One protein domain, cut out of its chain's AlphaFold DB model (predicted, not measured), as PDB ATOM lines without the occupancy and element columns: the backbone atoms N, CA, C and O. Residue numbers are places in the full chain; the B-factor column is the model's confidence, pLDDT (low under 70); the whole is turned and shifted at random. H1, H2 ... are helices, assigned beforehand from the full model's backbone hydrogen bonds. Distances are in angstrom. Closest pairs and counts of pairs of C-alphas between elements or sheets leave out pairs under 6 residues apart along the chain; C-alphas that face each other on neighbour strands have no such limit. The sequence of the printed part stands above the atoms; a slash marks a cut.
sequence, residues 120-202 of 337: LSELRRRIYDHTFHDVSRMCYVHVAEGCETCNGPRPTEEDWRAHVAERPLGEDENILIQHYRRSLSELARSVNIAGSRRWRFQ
ATOM      1  N   LEU A 120      19.691 -56.793 -16.987       83.56
ATOM      2  CA  LEU A 120      18.985 -55.639 -17.529       83.56
ATOM      3  C   LEU A 120      18.526 -54.679 -16.433       83.56
ATOM      4  O   LEU A 120      18.652 -53.474 -16.609       83.56
ATOM      5  N   SER A 121      18.064 -55.182 -15.287       82.31
ATOM      6  CA  SER A 121      17.658 -54.337 -14.161       82.31
ATOM      7  C   SER A 121      18.813 -53.486 -13.618       82.31
ATOM      8  O   SER A 121      18.641 -52.295 -13.370       82.31
ATOM      9  N   GLU A 122      20.004 -54.069 -13.485       86.31
ATOM     10  CA  GLU A 122      21.194 -53.373 -12.986       86.31
ATOM     11  C   GLU A 122      21.755 -52.407 -14.036       86.31
ATOM     12  O   GLU A 122      22.117 -51.279 -13.706       86.31
ATOM     13  N   LEU A 123      21.742 -52.793 -15.315       87.88
ATOM     14  CA  LEU A 123      22.091 -51.898 -16.421       87.88
ATOM     15  C   LEU A 123      21.140 -50.696 -16.494       87.88
ATOM     16  O   LEU A 123      21.611 -49.568 -16.633       87.88
ATOM     17  N   ARG A 124      19.824 -50.902 -16.324       88.62
ATOM     18  CA  ARG A 124      18.852 -49.798 -16.238       88.62
ATOM     19  C   ARG A 124      19.184 -48.858 -15.085       88.62
ATOM     20  O   ARG A 124      19.228 -47.649 -15.292       88.62
ATOM     21  N   ARG A 125      19.460 -49.407 -13.896       86.00
ATOM     22  CA  ARG A 125      19.817 -48.626 -12.703       86.00
ATOM     23  C   ARG A 125      21.080 -47.793 -12.926       86.00
ATOM     24  O   ARG A 125      21.079 -46.614 -12.605       86.00
ATOM     25  N   ARG A 126      22.137 -48.375 -13.500       87.00
ATOM     26  CA  ARG A 126      23.400 -47.665 -13.775       87.00
ATOM     27  C   ARG A 126      23.240 -46.557 -14.815       87.00
ATOM     28  O   ARG A 126      23.842 -45.500 -14.650       87.00
ATOM     29  N   ILE A 127      22.440 -46.786 -15.865       87.88
ATOM     30  CA  ILE A 127      22.142 -45.749 -16.869       87.88
ATOM     31  C   ILE A 127      21.350 -44.621 -16.213       87.88
ATOM     32  O   ILE A 127      21.663 -43.453 -16.423       87.88
ATOM     33  N   TYR A 128      20.359 -44.968 -15.389       82.69
ATOM     34  CA  TYR A 128      19.600 -43.986 -14.629       82.69
ATOM     35  C   TYR A 128      20.511 -43.146 -13.725       82.69
ATOM     36  O   TYR A 128      20.442 -41.928 -13.796       82.69
ATOM     37  N   ASP A 129      21.401 -43.772 -12.955       84.44
ATOM     38  CA  ASP A 129      22.348 -43.102 -12.053       84.44
ATOM     39  C   ASP A 129      23.233 -42.078 -12.792       84.44
ATOM     40  O   ASP A 129      23.316 -40.918 -12.392       84.44
ATOM     41  N   HIS A 130      23.785 -42.460 -13.953       78.94
ATOM     42  CA  HIS A 130      24.559 -41.547 -14.807       78.94
ATOM     43  C   HIS A 130      23.733 -40.342 -15.279       78.94
ATOM     44  O   HIS A 130      24.241 -39.226 -15.332       78.94
ATOM     45  N   THR A 131      22.459 -40.557 -15.607       78.88
ATOM     46  CA  THR A 131      21.567 -39.497 -16.108       78.88
ATOM     47  C   THR A 131      20.955 -38.657 -14.990       78.88
ATOM     48  O   THR A 131      20.605 -37.507 -15.205       78.88
ATOM     49  N   PHE A 132      20.833 -39.209 -13.785       70.56
ATOM     50  CA  PHE A 132      20.280 -38.519 -12.626       70.56
ATOM     51  C   PHE A 132      21.250 -37.466 -12.089       70.56
ATOM     52  O   PHE A 132      20.832 -36.389 -11.668       70.56
ATOM     53  N   HIS A 133      22.551 -37.757 -12.129       69.12
ATOM     54  CA  HIS A 133      23.580 -36.818 -11.690       69.12
ATOM     55  C   HIS A 133      23.840 -35.676 -12.685       69.12
ATOM     56  O   HIS A 133      24.356 -34.634 -12.282       69.12
ATOM     57  N   ASP A 134      23.434 -35.825 -13.948       73.69
ATOM     58  CA  ASP A 134      23.524 -34.781 -14.967       73.69
ATOM     59  C   ASP A 134      22.119 -34.356 -15.413       73.69
ATOM     60  O   ASP A 134      21.508 -34.958 -16.290       73.69
ATOM     61  N   VAL A 135      21.620 -33.257 -14.833       67.62
ATOM     62  CA  VAL A 135      20.296 -32.659 -15.124       67.62
ATOM     63  C   VAL A 135      20.083 -32.399 -16.623       67.62
ATOM     64  O   VAL A 135      18.958 -32.268 -17.101       67.62
ATOM     65  N   SER A 136      21.174 -32.307 -17.378       72.75
ATOM     66  CA  SER A 136      21.184 -31.993 -18.793       72.75
ATOM     67  C   SER A 136      21.174 -33.247 -19.687       72.75
ATOM     68  O   SER A 136      21.116 -33.113 -20.914       72.75
ATOM     69  N   ARG A 137      21.218 -34.453 -19.103       84.50
ATOM     70  CA  ARG A 137      21.397 -35.728 -19.799       84.50
ATOM     71  C   ARG A 137      20.093 -36.504 -19.955       84.50
ATOM     72  O   ARG A 137      19.364 -36.755 -19.002       84.50
ATOM     73  N   MET A 138      19.803 -36.930 -21.183       85.62
ATOM     74  CA  MET A 138      18.625 -37.750 -21.470       85.62
ATOM     75  C   MET A 138      18.826 -39.195 -20.990       85.62
ATOM     76  O   MET A 138      19.890 -39.775 -21.180       85.62
ATOM     77  N   CYS A 139      17.799 -39.820 -20.410       88.56
ATOM     78  CA  CYS A 139      17.881 -41.218 -19.989       88.56
ATOM     79  C   CYS A 139      17.615 -42.183 -21.154       88.56
ATOM     80  O   CYS A 139      16.479 -42.300 -21.617       88.56
ATOM     81  N   TYR A 140      18.628 -42.945 -21.586       89.62
ATOM     82  CA  TYR A 140      18.459 -43.906 -22.686       89.62
ATOM     83  C   TYR A 140      17.432 -45.012 -22.381       89.62
ATOM     84  O   TYR A 140      16.710 -45.455 -23.273       89.62
ATOM     85  N   VAL A 141      17.291 -45.426 -21.116       89.62
ATOM     86  CA  VAL A 141      16.250 -46.392 -20.701       89.62
ATOM     87  C   VAL A 141      14.852 -45.843 -20.993       89.62
ATOM     88  O   VAL A 141      13.958 -46.582 -21.413       89.62
ATOM     89  N   HIS A 142      14.662 -44.531 -20.824       90.38
ATOM     90  CA  HIS A 142      13.391 -43.884 -21.121       90.38
ATOM     91  C   HIS A 142      13.079 -43.898 -22.617       90.38
ATOM     92  O   HIS A 142      11.954 -44.224 -22.987       90.38
ATOM     93  N   VAL A 143      14.092 -43.707 -23.464       88.88
ATOM     94  CA  VAL A 143      13.991 -43.852 -24.926       88.88
ATOM     95  C   VAL A 143      13.655 -45.293 -25.335       88.88
ATOM     96  O   VAL A 143      12.755 -45.515 -26.148       88.88
ATOM     97  N   ALA A 144      14.340 -46.288 -24.760       86.50
ATOM     98  CA  ALA A 144      14.286 -47.687 -25.199       86.50
ATOM     99  C   ALA A 144      13.073 -48.480 -24.677       86.50
ATOM    100  O   ALA A 144      12.486 -49.275 -25.417       86.50
ATOM    101  N   GLU A 145      12.653 -48.256 -23.432       87.19
ATOM    102  CA  GLU A 145      11.578 -49.029 -22.785       87.19
ATOM    103  C   GLU A 145      10.471 -48.151 -22.186       87.19
ATOM    104  O   GLU A 145       9.332 -48.606 -22.068       87.19
ATOM    105  N   GLY A 146      10.763 -46.883 -21.890       82.88
ATOM    106  CA  GLY A 146       9.937 -46.046 -21.024       82.88
ATOM    107  C   GLY A 146      10.336 -46.274 -19.568       82.88
ATOM    108  O   GLY A 146       9.937 -47.249 -18.942       82.88
ATOM    109  N   CYS A 147      11.177 -45.383 -19.050       83.75
ATOM    110  CA  CYS A 147      11.680 -45.408 -17.683       83.75
ATOM    111  C   CYS A 147      10.598 -44.865 -16.755       83.75
ATOM    112  O   CYS A 147      10.099 -43.770 -17.010       83.75
ATOM    113  N   GLU A 148      10.271 -45.612 -15.702       76.50
ATOM    114  CA  GLU A 148       9.232 -45.263 -14.724       76.50
ATOM    115  C   GLU A 148       9.635 -44.075 -13.838       76.50
ATOM    116  O   GLU A 148       8.781 -43.355 -13.336       76.50
ATOM    117  N   THR A 149      10.939 -43.837 -13.682       79.19
ATOM    118  CA  THR A 149      11.480 -42.754 -12.849       79.19
ATOM    119  C   THR A 149      11.639 -41.435 -13.609       79.19
ATOM    120  O   THR A 149      11.818 -40.382 -13.001       79.19
ATOM    121  N   CYS A 150      11.615 -41.468 -14.944       82.38
ATOM    122  CA  CYS A 150      11.743 -40.262 -15.756       82.38
ATOM    123  C   CYS A 150      10.372 -39.611 -15.945       82.38
ATOM    124  O   CYS A 150       9.428 -40.252 -16.400       82.38
ATOM    125  N   ASN A 151      10.288 -38.318 -15.641       76.69
ATOM    126  CA  ASN A 151       9.084 -37.533 -15.873       76.69
ATOM    127  C   ASN A 151       9.008 -37.076 -17.335       76.69
ATOM    128  O   ASN A 151      10.010 -36.648 -17.907       76.69
ATOM    129  N   GLY A 152       7.799 -37.082 -17.897       78.50
ATOM    130  CA  GLY A 152       7.516 -36.520 -19.217       78.50
ATOM    131  C   GLY A 152       7.248 -37.558 -20.312       78.50
ATOM    132  O   GLY A 152       7.214 -38.763 -20.052       78.50
ATOM    133  N   PRO A 153       6.971 -37.087 -21.541       83.69
ATOM    134  CA  PRO A 153       6.722 -37.961 -22.675       83.69
ATOM    135  C   PRO A 153       7.998 -38.705 -23.065       83.69
ATOM    136  O   PRO A 153       9.092 -38.143 -23.052       83.69
ATOM    137  N   ARG A 154       7.828 -39.961 -23.478       86.88
ATOM    138  CA  ARG A 154       8.918 -40.817 -23.940       86.88
ATOM    139  C   ARG A 154       9.597 -40.221 -25.188       86.88
ATOM    140  O   ARG A 154       8.932 -40.144 -26.223       86.88
ATOM    141  N   PRO A 155      10.897 -39.870 -25.133       88.50
ATOM    142  CA  PRO A 155      11.642 -39.401 -26.291       88.50
ATOM    143  C   PRO A 155      11.841 -40.521 -27.308       88.50
ATOM    144  O   PRO A 155      11.882 -41.709 -26.961       88.50
ATOM    145  N   THR A 156      11.986 -40.138 -28.569       90.31
ATOM    146  CA  THR A 156      12.247 -41.065 -29.671       90.31
ATOM    147  C   THR A 156      13.746 -41.346 -29.828       90.31
ATOM    148  O   THR A 156      14.605 -40.638 -29.303       90.31
ATOM    149  N   GLU A 157      14.098 -42.383 -30.594       89.12
ATOM    150  CA  GLU A 157      15.505 -42.671 -30.931       89.12
ATOM    151  C   GLU A 157      16.120 -41.572 -31.832       89.12
ATOM    152  O   GLU A 157      17.339 -41.469 -31.961       89.12
ATOM    153  N   GLU A 158      15.299 -40.746 -32.483       91.44
ATOM    154  CA  GLU A 158      15.750 -39.562 -33.227       91.44
ATOM    155  C   GLU A 158      16.153 -38.439 -32.275       91.44
ATOM    156  O   GLU A 158      17.263 -37.919 -32.404       91.44
ATOM    157  N   ASP A 159      15.330 -38.166 -31.261       90.31
ATOM    158  CA  ASP A 159      15.641 -37.197 -30.201       90.31
ATOM    159  C   ASP A 159      16.911 -37.597 -29.444       90.31
ATOM    160  O   ASP A 159      17.769 -36.764 -29.158       90.31
ATOM    161  N   TRP A 160      17.080 -38.898 -29.182       89.88
ATOM    162  CA  TRP A 160      18.307 -39.435 -28.597       89.88
ATOM    163  C   TRP A 160      19.534 -39.176 -29.477       89.88
ATOM    164  O   TRP A 160      20.576 -38.743 -28.986       89.88
ATOM    165  N   ARG A 161      19.431 -39.414 -30.791       90.44
ATOM    166  CA  ARG A 161      20.540 -39.170 -31.727       90.44
ATOM    167  C   ARG A 161      20.891 -37.688 -31.824       90.44
ATOM    168  O   ARG A 161      22.077 -37.371 -31.843       90.44
ATOM    169  N   ALA A 162      19.893 -36.804 -31.850       91.56
ATOM    170  CA  ALA A 162      20.110 -35.360 -31.801       91.56
ATOM    171  C   ALA A 162      20.807 -34.955 -30.492       91.56
ATOM    172  O   ALA A 162      21.827 -34.267 -30.525       91.56
ATOM    173  N   HIS A 163      20.349 -35.488 -29.356       89.50
ATOM    174  CA  HIS A 163      20.961 -35.240 -28.053       89.50
ATOM    175  C   HIS A 163      22.426 -35.689 -27.989       89.50
ATOM    176  O   HIS A 163      23.272 -34.949 -27.497       89.50
ATOM    177  N   VAL A 164      22.752 -36.872 -28.519       89.62
ATOM    178  CA  VAL A 164      24.137 -37.370 -28.574       89.62
ATOM    179  C   VAL A 164      25.004 -36.553 -29.540       89.62
ATOM    180  O   VAL A 164      26.200 -36.400 -29.298       89.62
ATOM    181  N   ALA A 165      24.426 -36.012 -30.617       90.38
ATOM    182  CA  ALA A 165      25.141 -35.137 -31.546       90.38
ATOM    183  C   ALA A 165      25.473 -33.773 -30.918       90.38
ATOM    184  O   ALA A 165      26.568 -33.255 -31.127       90.38
ATOM    185  N   GLU A 166      24.555 -33.213 -30.129       90.00
ATOM    186  CA  GLU A 166      24.775 -31.968 -29.384       90.00
ATOM    187  C   GLU A 166      25.690 -32.171 -28.169       90.00
ATOM    188  O   GLU A 166      26.508 -31.309 -27.845       90.00
ATOM    189  N   ARG A 167      25.558 -33.316 -27.489       84.94
ATOM    190  CA  ARG A 167      26.302 -33.671 -26.276       84.94
ATOM    191  C   ARG A 167      26.803 -35.112 -26.356       84.94
ATOM    192  O   ARG A 167      26.096 -36.034 -25.931       84.94
ATOM    193  N   PRO A 168      28.035 -35.316 -26.851       86.06
ATOM    194  CA  PRO A 168      28.619 -36.642 -26.986       86.06
ATOM    195  C   PRO A 168      28.602 -37.447 -25.681       86.06
ATOM    196  O   PRO A 168      28.695 -36.909 -24.576       86.06
ATOM    197  N   LEU A 169      28.473 -38.762 -25.823       86.31
ATOM    198  CA  LEU A 169      28.553 -39.705 -24.711       86.31
ATOM    199  C   LEU A 169      29.999 -39.866 -24.242       86.31
ATOM    200  O   LEU A 169      30.908 -39.963 -25.070       86.31
ATOM    201  N   GLY A 170      30.202 -39.918 -22.923       86.75
ATOM    202  CA  GLY A 170      31.480 -40.345 -22.358       86.75
ATOM    203  C   GLY A 170      31.784 -41.801 -22.730       86.75
ATOM    204  O   GLY A 170      30.884 -42.550 -23.113       86.75
ATOM    205  N   GLU A 171      33.046 -42.219 -22.622       88.75
ATOM    206  CA  GLU A 171      33.457 -43.595 -22.953       88.75
ATOM    207  C   GLU A 171      32.698 -44.630 -22.103       88.75
ATOM    208  O   GLU A 171      32.103 -45.564 -22.640       88.75
ATOM    209  N   ASP A 172      32.623 -44.409 -20.790       86.44
ATOM    210  CA  ASP A 172      31.959 -45.325 -19.855       86.44
ATOM    211  C   ASP A 172      30.447 -45.417 -20.109       86.44
ATOM    212  O   ASP A 172      29.859 -46.500 -20.093       86.44
ATOM    213  N   GLU A 173      29.814 -44.287 -20.427       87.12
ATOM    214  CA  GLU A 173      28.391 -44.226 -20.758       87.12
ATOM    215  C   GLU A 173      28.085 -44.912 -22.095       87.12
ATOM    216  O   GLU A 173      27.109 -45.658 -22.210       87.12
ATOM    217  N   ASN A 174      28.947 -44.726 -23.099       89.31
ATOM    218  CA  ASN A 174      28.861 -45.441 -24.371       89.31
ATOM    219  C   ASN A 174      28.926 -46.954 -24.164       89.31
ATOM    220  O   ASN A 174      28.089 -47.687 -24.697       89.31
ATOM    221  N   ILE A 175      29.905 -47.420 -23.386       89.69
ATOM    222  CA  ILE A 175      30.079 -48.839 -23.062       89.69
ATOM    223  C   ILE A 175      28.823 -49.369 -22.360       89.69
ATOM    224  O   ILE A 175      28.271 -50.396 -22.767       89.69
ATOM    225  N   LEU A 176      28.312 -48.642 -21.366       88.75
ATOM    226  CA  LEU A 176      27.119 -49.021 -20.611       88.75
ATOM    227  C   LEU A 176      25.876 -49.152 -21.508       88.75
ATOM    228  O   LEU A 176      25.162 -50.159 -21.451       88.75
ATOM    229  N   ILE A 177      25.646 -48.177 -22.389       90.56
ATOM    230  CA  ILE A 177      24.518 -48.185 -23.330       90.56
ATOM    231  C   ILE A 177      24.664 -49.311 -24.359       90.56
ATOM    232  O   ILE A 177      23.675 -49.960 -24.713       90.56
ATOM    233  N   GLN A 178      25.882 -49.605 -24.821       91.12
ATOM    234  CA  GLN A 178      26.136 -50.744 -25.705       91.12
ATOM    235  C   GLN A 178      25.844 -52.085 -25.023       91.12
ATOM    236  O   GLN A 178      25.196 -52.945 -25.629       91.12
ATOM    237  N   HIS A 179      26.274 -52.265 -23.770       89.88
ATOM    238  CA  HIS A 179      25.956 -53.462 -22.989       89.88
ATOM    239  C   HIS A 179      24.448 -53.629 -22.819       89.88
ATOM    240  O   HIS A 179      23.918 -54.705 -23.093       89.88
ATOM    241  N   TYR A 180      23.747 -52.556 -22.470       90.12
ATOM    242  CA  TYR A 180      22.297 -52.561 -22.331       90.12
ATOM    243  C   TYR A 180      21.570 -52.904 -23.638       90.12
ATOM    244  O   TYR A 180      20.739 -53.815 -23.655       90.12
ATOM    245  N   ARG A 181      21.937 -52.278 -24.765       90.81
ATOM    246  CA  ARG A 181      21.391 -52.617 -26.096       90.81
ATOM    247  C   ARG A 181      21.625 -54.084 -26.458       90.81
ATOM    248  O   ARG A 181      20.732 -54.739 -27.009       90.81
ATOM    249  N   ARG A 182      22.813 -54.613 -26.146       90.19
ATOM    250  CA  ARG A 182      23.135 -56.028 -26.358       90.19
ATOM    251  C   ARG A 182      22.227 -56.912 -25.507       90.19
ATOM    252  O   ARG A 182      21.542 -57.747 -26.091       90.19
ATOM    253  N   SER A 183      22.155 -56.685 -24.195       87.81
ATOM    254  CA  SER A 183      21.298 -57.441 -23.268       87.81
ATOM    255  C   SER A 183      19.819 -57.398 -23.669       87.81
ATOM    256  O   SER A 183      19.150 -58.431 -23.649       87.81
ATOM    257  N   LEU A 184      19.313 -56.249 -24.134       86.56
ATOM    258  CA  LEU A 184      17.947 -56.119 -24.656       86.56
ATOM    259  C   LEU A 184      17.720 -56.967 -25.910       86.56
ATOM    260  O   LEU A 184      16.699 -57.645 -26.045       86.56
ATOM    261  N   SER A 185      18.689 -56.964 -26.824       85.31
ATOM    262  CA  SER A 185      18.633 -57.776 -28.042       85.31
ATOM    263  C   SER A 185      18.686 -59.270 -27.726       85.31
ATOM    264  O   SER A 185      18.034 -60.073 -28.394       85.31
ATOM    265  N   GLU A 186      19.457 -59.666 -26.711       84.88
ATOM    266  CA  GLU A 186      19.471 -61.043 -26.215       84.88
ATOM    267  C   GLU A 186      18.102 -61.415 -25.656       84.88
ATOM    268  O   GLU A 186      17.565 -62.453 -26.048       84.88
ATOM    269  N   LEU A 187      17.510 -60.530 -24.838       81.69
ATOM    270  CA  LEU A 187      16.172 -60.695 -24.267       81.69
ATOM    271  C   LEU A 187      15.115 -60.933 -25.333       81.69
ATOM    272  O   LEU A 187      14.408 -61.943 -25.297       81.69
ATOM    273  N   ALA A 188      15.069 -60.065 -26.337       82.44
ATOM    274  CA  ALA A 188      14.170 -60.238 -27.467       82.44
ATOM    275  C   ALA A 188      14.402 -61.584 -28.182       82.44
ATOM    276  O   ALA A 188      13.446 -62.291 -28.511       82.44
ATOM    277  N   ARG A 189      15.664 -61.990 -28.387       79.12
ATOM    278  CA  ARG A 189      15.998 -63.272 -29.033       79.12
ATOM    279  C   ARG A 189      15.497 -64.481 -28.248       79.12
ATOM    280  O   ARG A 189      14.928 -65.382 -28.867       79.12
ATOM    281  N   SER A 190      15.672 -64.544 -26.928       72.94
ATOM    282  CA  SER A 190      15.193 -65.718 -26.179       72.94
ATOM    283  C   SER A 190      13.672 -65.793 -26.136       72.94
ATOM    284  O   SER A 190      13.130 -66.889 -26.267       72.94
ATOM    285  N   VAL A 191      12.981 -64.653 -26.008       73.00
ATOM    286  CA  VAL A 191      11.517 -64.599 -25.985       73.00
ATOM    287  C   VAL A 191      10.981 -65.102 -27.319       73.00
ATOM    288  O   VAL A 191      10.062 -65.920 -27.351       73.00
ATOM    289  N   ASN A 192      11.628 -64.722 -28.421       69.69
ATOM    290  CA  ASN A 192      11.297 -65.218 -29.753       69.69
ATOM    291  C   ASN A 192      11.591 -66.718 -29.923       69.69
ATOM    292  O   ASN A 192      10.799 -67.427 -30.548       69.69
ATOM    293  N   ILE A 193      12.672 -67.249 -29.339       64.00
ATOM    294  CA  ILE A 193      12.971 -68.695 -29.351       64.00
ATOM    295  C   ILE A 193      11.955 -69.476 -28.504       64.00
ATOM    296  O   ILE A 193      11.452 -70.509 -28.950       64.00
ATOM    297  N   ALA A 194      11.623 -68.995 -27.307       57.72
ATOM    298  CA  ALA A 194      10.623 -69.597 -26.427       57.72
ATOM    299  C   ALA A 194       9.225 -69.563 -27.070       57.72
ATOM    300  O   ALA A 194       8.518 -70.576 -27.080       57.72
ATOM    301  N   GLY A 195       8.872 -68.445 -27.710       53.84
ATOM    302  CA  GLY A 195       7.668 -68.304 -28.526       53.84
ATOM    303  C   GLY A 195       7.655 -69.272 -29.710       53.84
ATOM    304  O   GLY A 195       6.670 -69.974 -29.919       53.84
ATOM    305  N   SER A 196       8.767 -69.407 -30.435       55.06
ATOM    306  CA  SER A 196       8.894 -70.323 -31.581       55.06
ATOM    307  C   SER A 196       8.782 -71.800 -31.188       55.06
ATOM    308  O   SER A 196       8.201 -72.596 -31.930       55.06
ATOM    309  N   ARG A 197       9.280 -72.186 -30.004       50.03
ATOM    310  CA  ARG A 197       9.045 -73.533 -29.452       50.03
ATOM    311  C   ARG A 197       7.561 -73.750 -29.153       50.03
ATOM    312  O   ARG A 197       7.045 -74.813 -29.482       50.03
ATOM    313  N   ARG A 198       6.855 -72.736 -28.639       42.97
ATOM    314  CA  ARG A 198       5.399 -72.778 -28.397       42.97
ATOM    315  C   ARG A 198       4.593 -72.940 -29.695       42.97
ATOM    316  O   ARG A 198       3.654 -73.731 -29.732       42.97
ATOM    317  N   TRP A 199       5.009 -72.281 -30.779       37.06
ATOM    318  CA  TRP A 199       4.383 -72.410 -32.103       37.06
ATOM    319  C   TRP A 199       4.598 -73.783 -32.759       37.06
ATOM    320  O   TRP A 199       3.723 -74.261 -33.485       37.06
ATOM    321  N   ARG A 200       5.720 -74.463 -32.479       41.31
ATOM    322  CA  ARG A 200       5.987 -75.809 -33.017       41.31
ATOM    323  C   ARG A 200       5.080 -76.887 -32.406       41.31
ATOM    324  O   ARG A 200       4.794 -77.865 -33.084       41.31
ATOM    325  N   PHE A 201       4.573 -76.688 -31.187       36.59
ATOM    326  CA  PHE A 201       3.584 -77.590 -30.579       36.59
ATOM    327  C   PHE A 201       2.141 -77.316 -31.028       36.59
ATOM    328  O   PHE A 201       1.311 -78.217 -30.969       36.59
ATOM    329  N   GLN A 202       1.825 -76.110 -31.516       42.66
ATOM    330  CA  GLN A 202       0.472 -75.786 -31.989       42.66
ATOM    331  C   GLN A 202       0.192 -76.252 -33.425       42.66
ATOM    332  O   GLN A 202      -0.940 -76.626 -33.722       42.66
TER     333      GLN A 202
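This is residues 120 to 202 of the 337 residues of an uncharacterized protein of Phytophthora parasitica (strain INRA-310) (UniProt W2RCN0). One long helix, H4, runs out of a small body as an arm, of which residues 188 to 202 stick out; in the body H1 packs on H4 and short H2 sits between H1 and H3. The printed part has 83 residues with four named helices, H1 to H4 in order: all helix. It is loose, radius of gyration of the C-alphas 15.2 A, spanning 50 by 27 by 22 A.

Find C-alpha 171 at (33.457, -43.595, -22.953); from there H4, residues 171 to 202, runs 47.0 A to C-alpha 202 at (0.472, -75.786, -31.989). H1 is residues 120 to 133, 20.2 A; H2 140 to 144, 6.2 A; H3 157 to 166, 14.2 A.

H4 touches H1 with residues 173 to 184 alone, opposite ways at a shallow tilt of 30 degrees; the closest C-alphas, Leu 123 and Tyr 180, are 6.0 A apart. H2 touches H1 (closest C-alphas Val 141 and Arg 124, 6.2 A) and H3 (Val 143 and Glu 157, 6.3 A). H3 is apart from H1 and H4. Every O i to N i+4 pair is within hydrogen-bond range in H1, H2 and H3, and 27 of 28 in H4.

The printed part has no cut; the link H2 to H3 is long. Look for pLDDT under 70 at 133, 135 and 192 to 202.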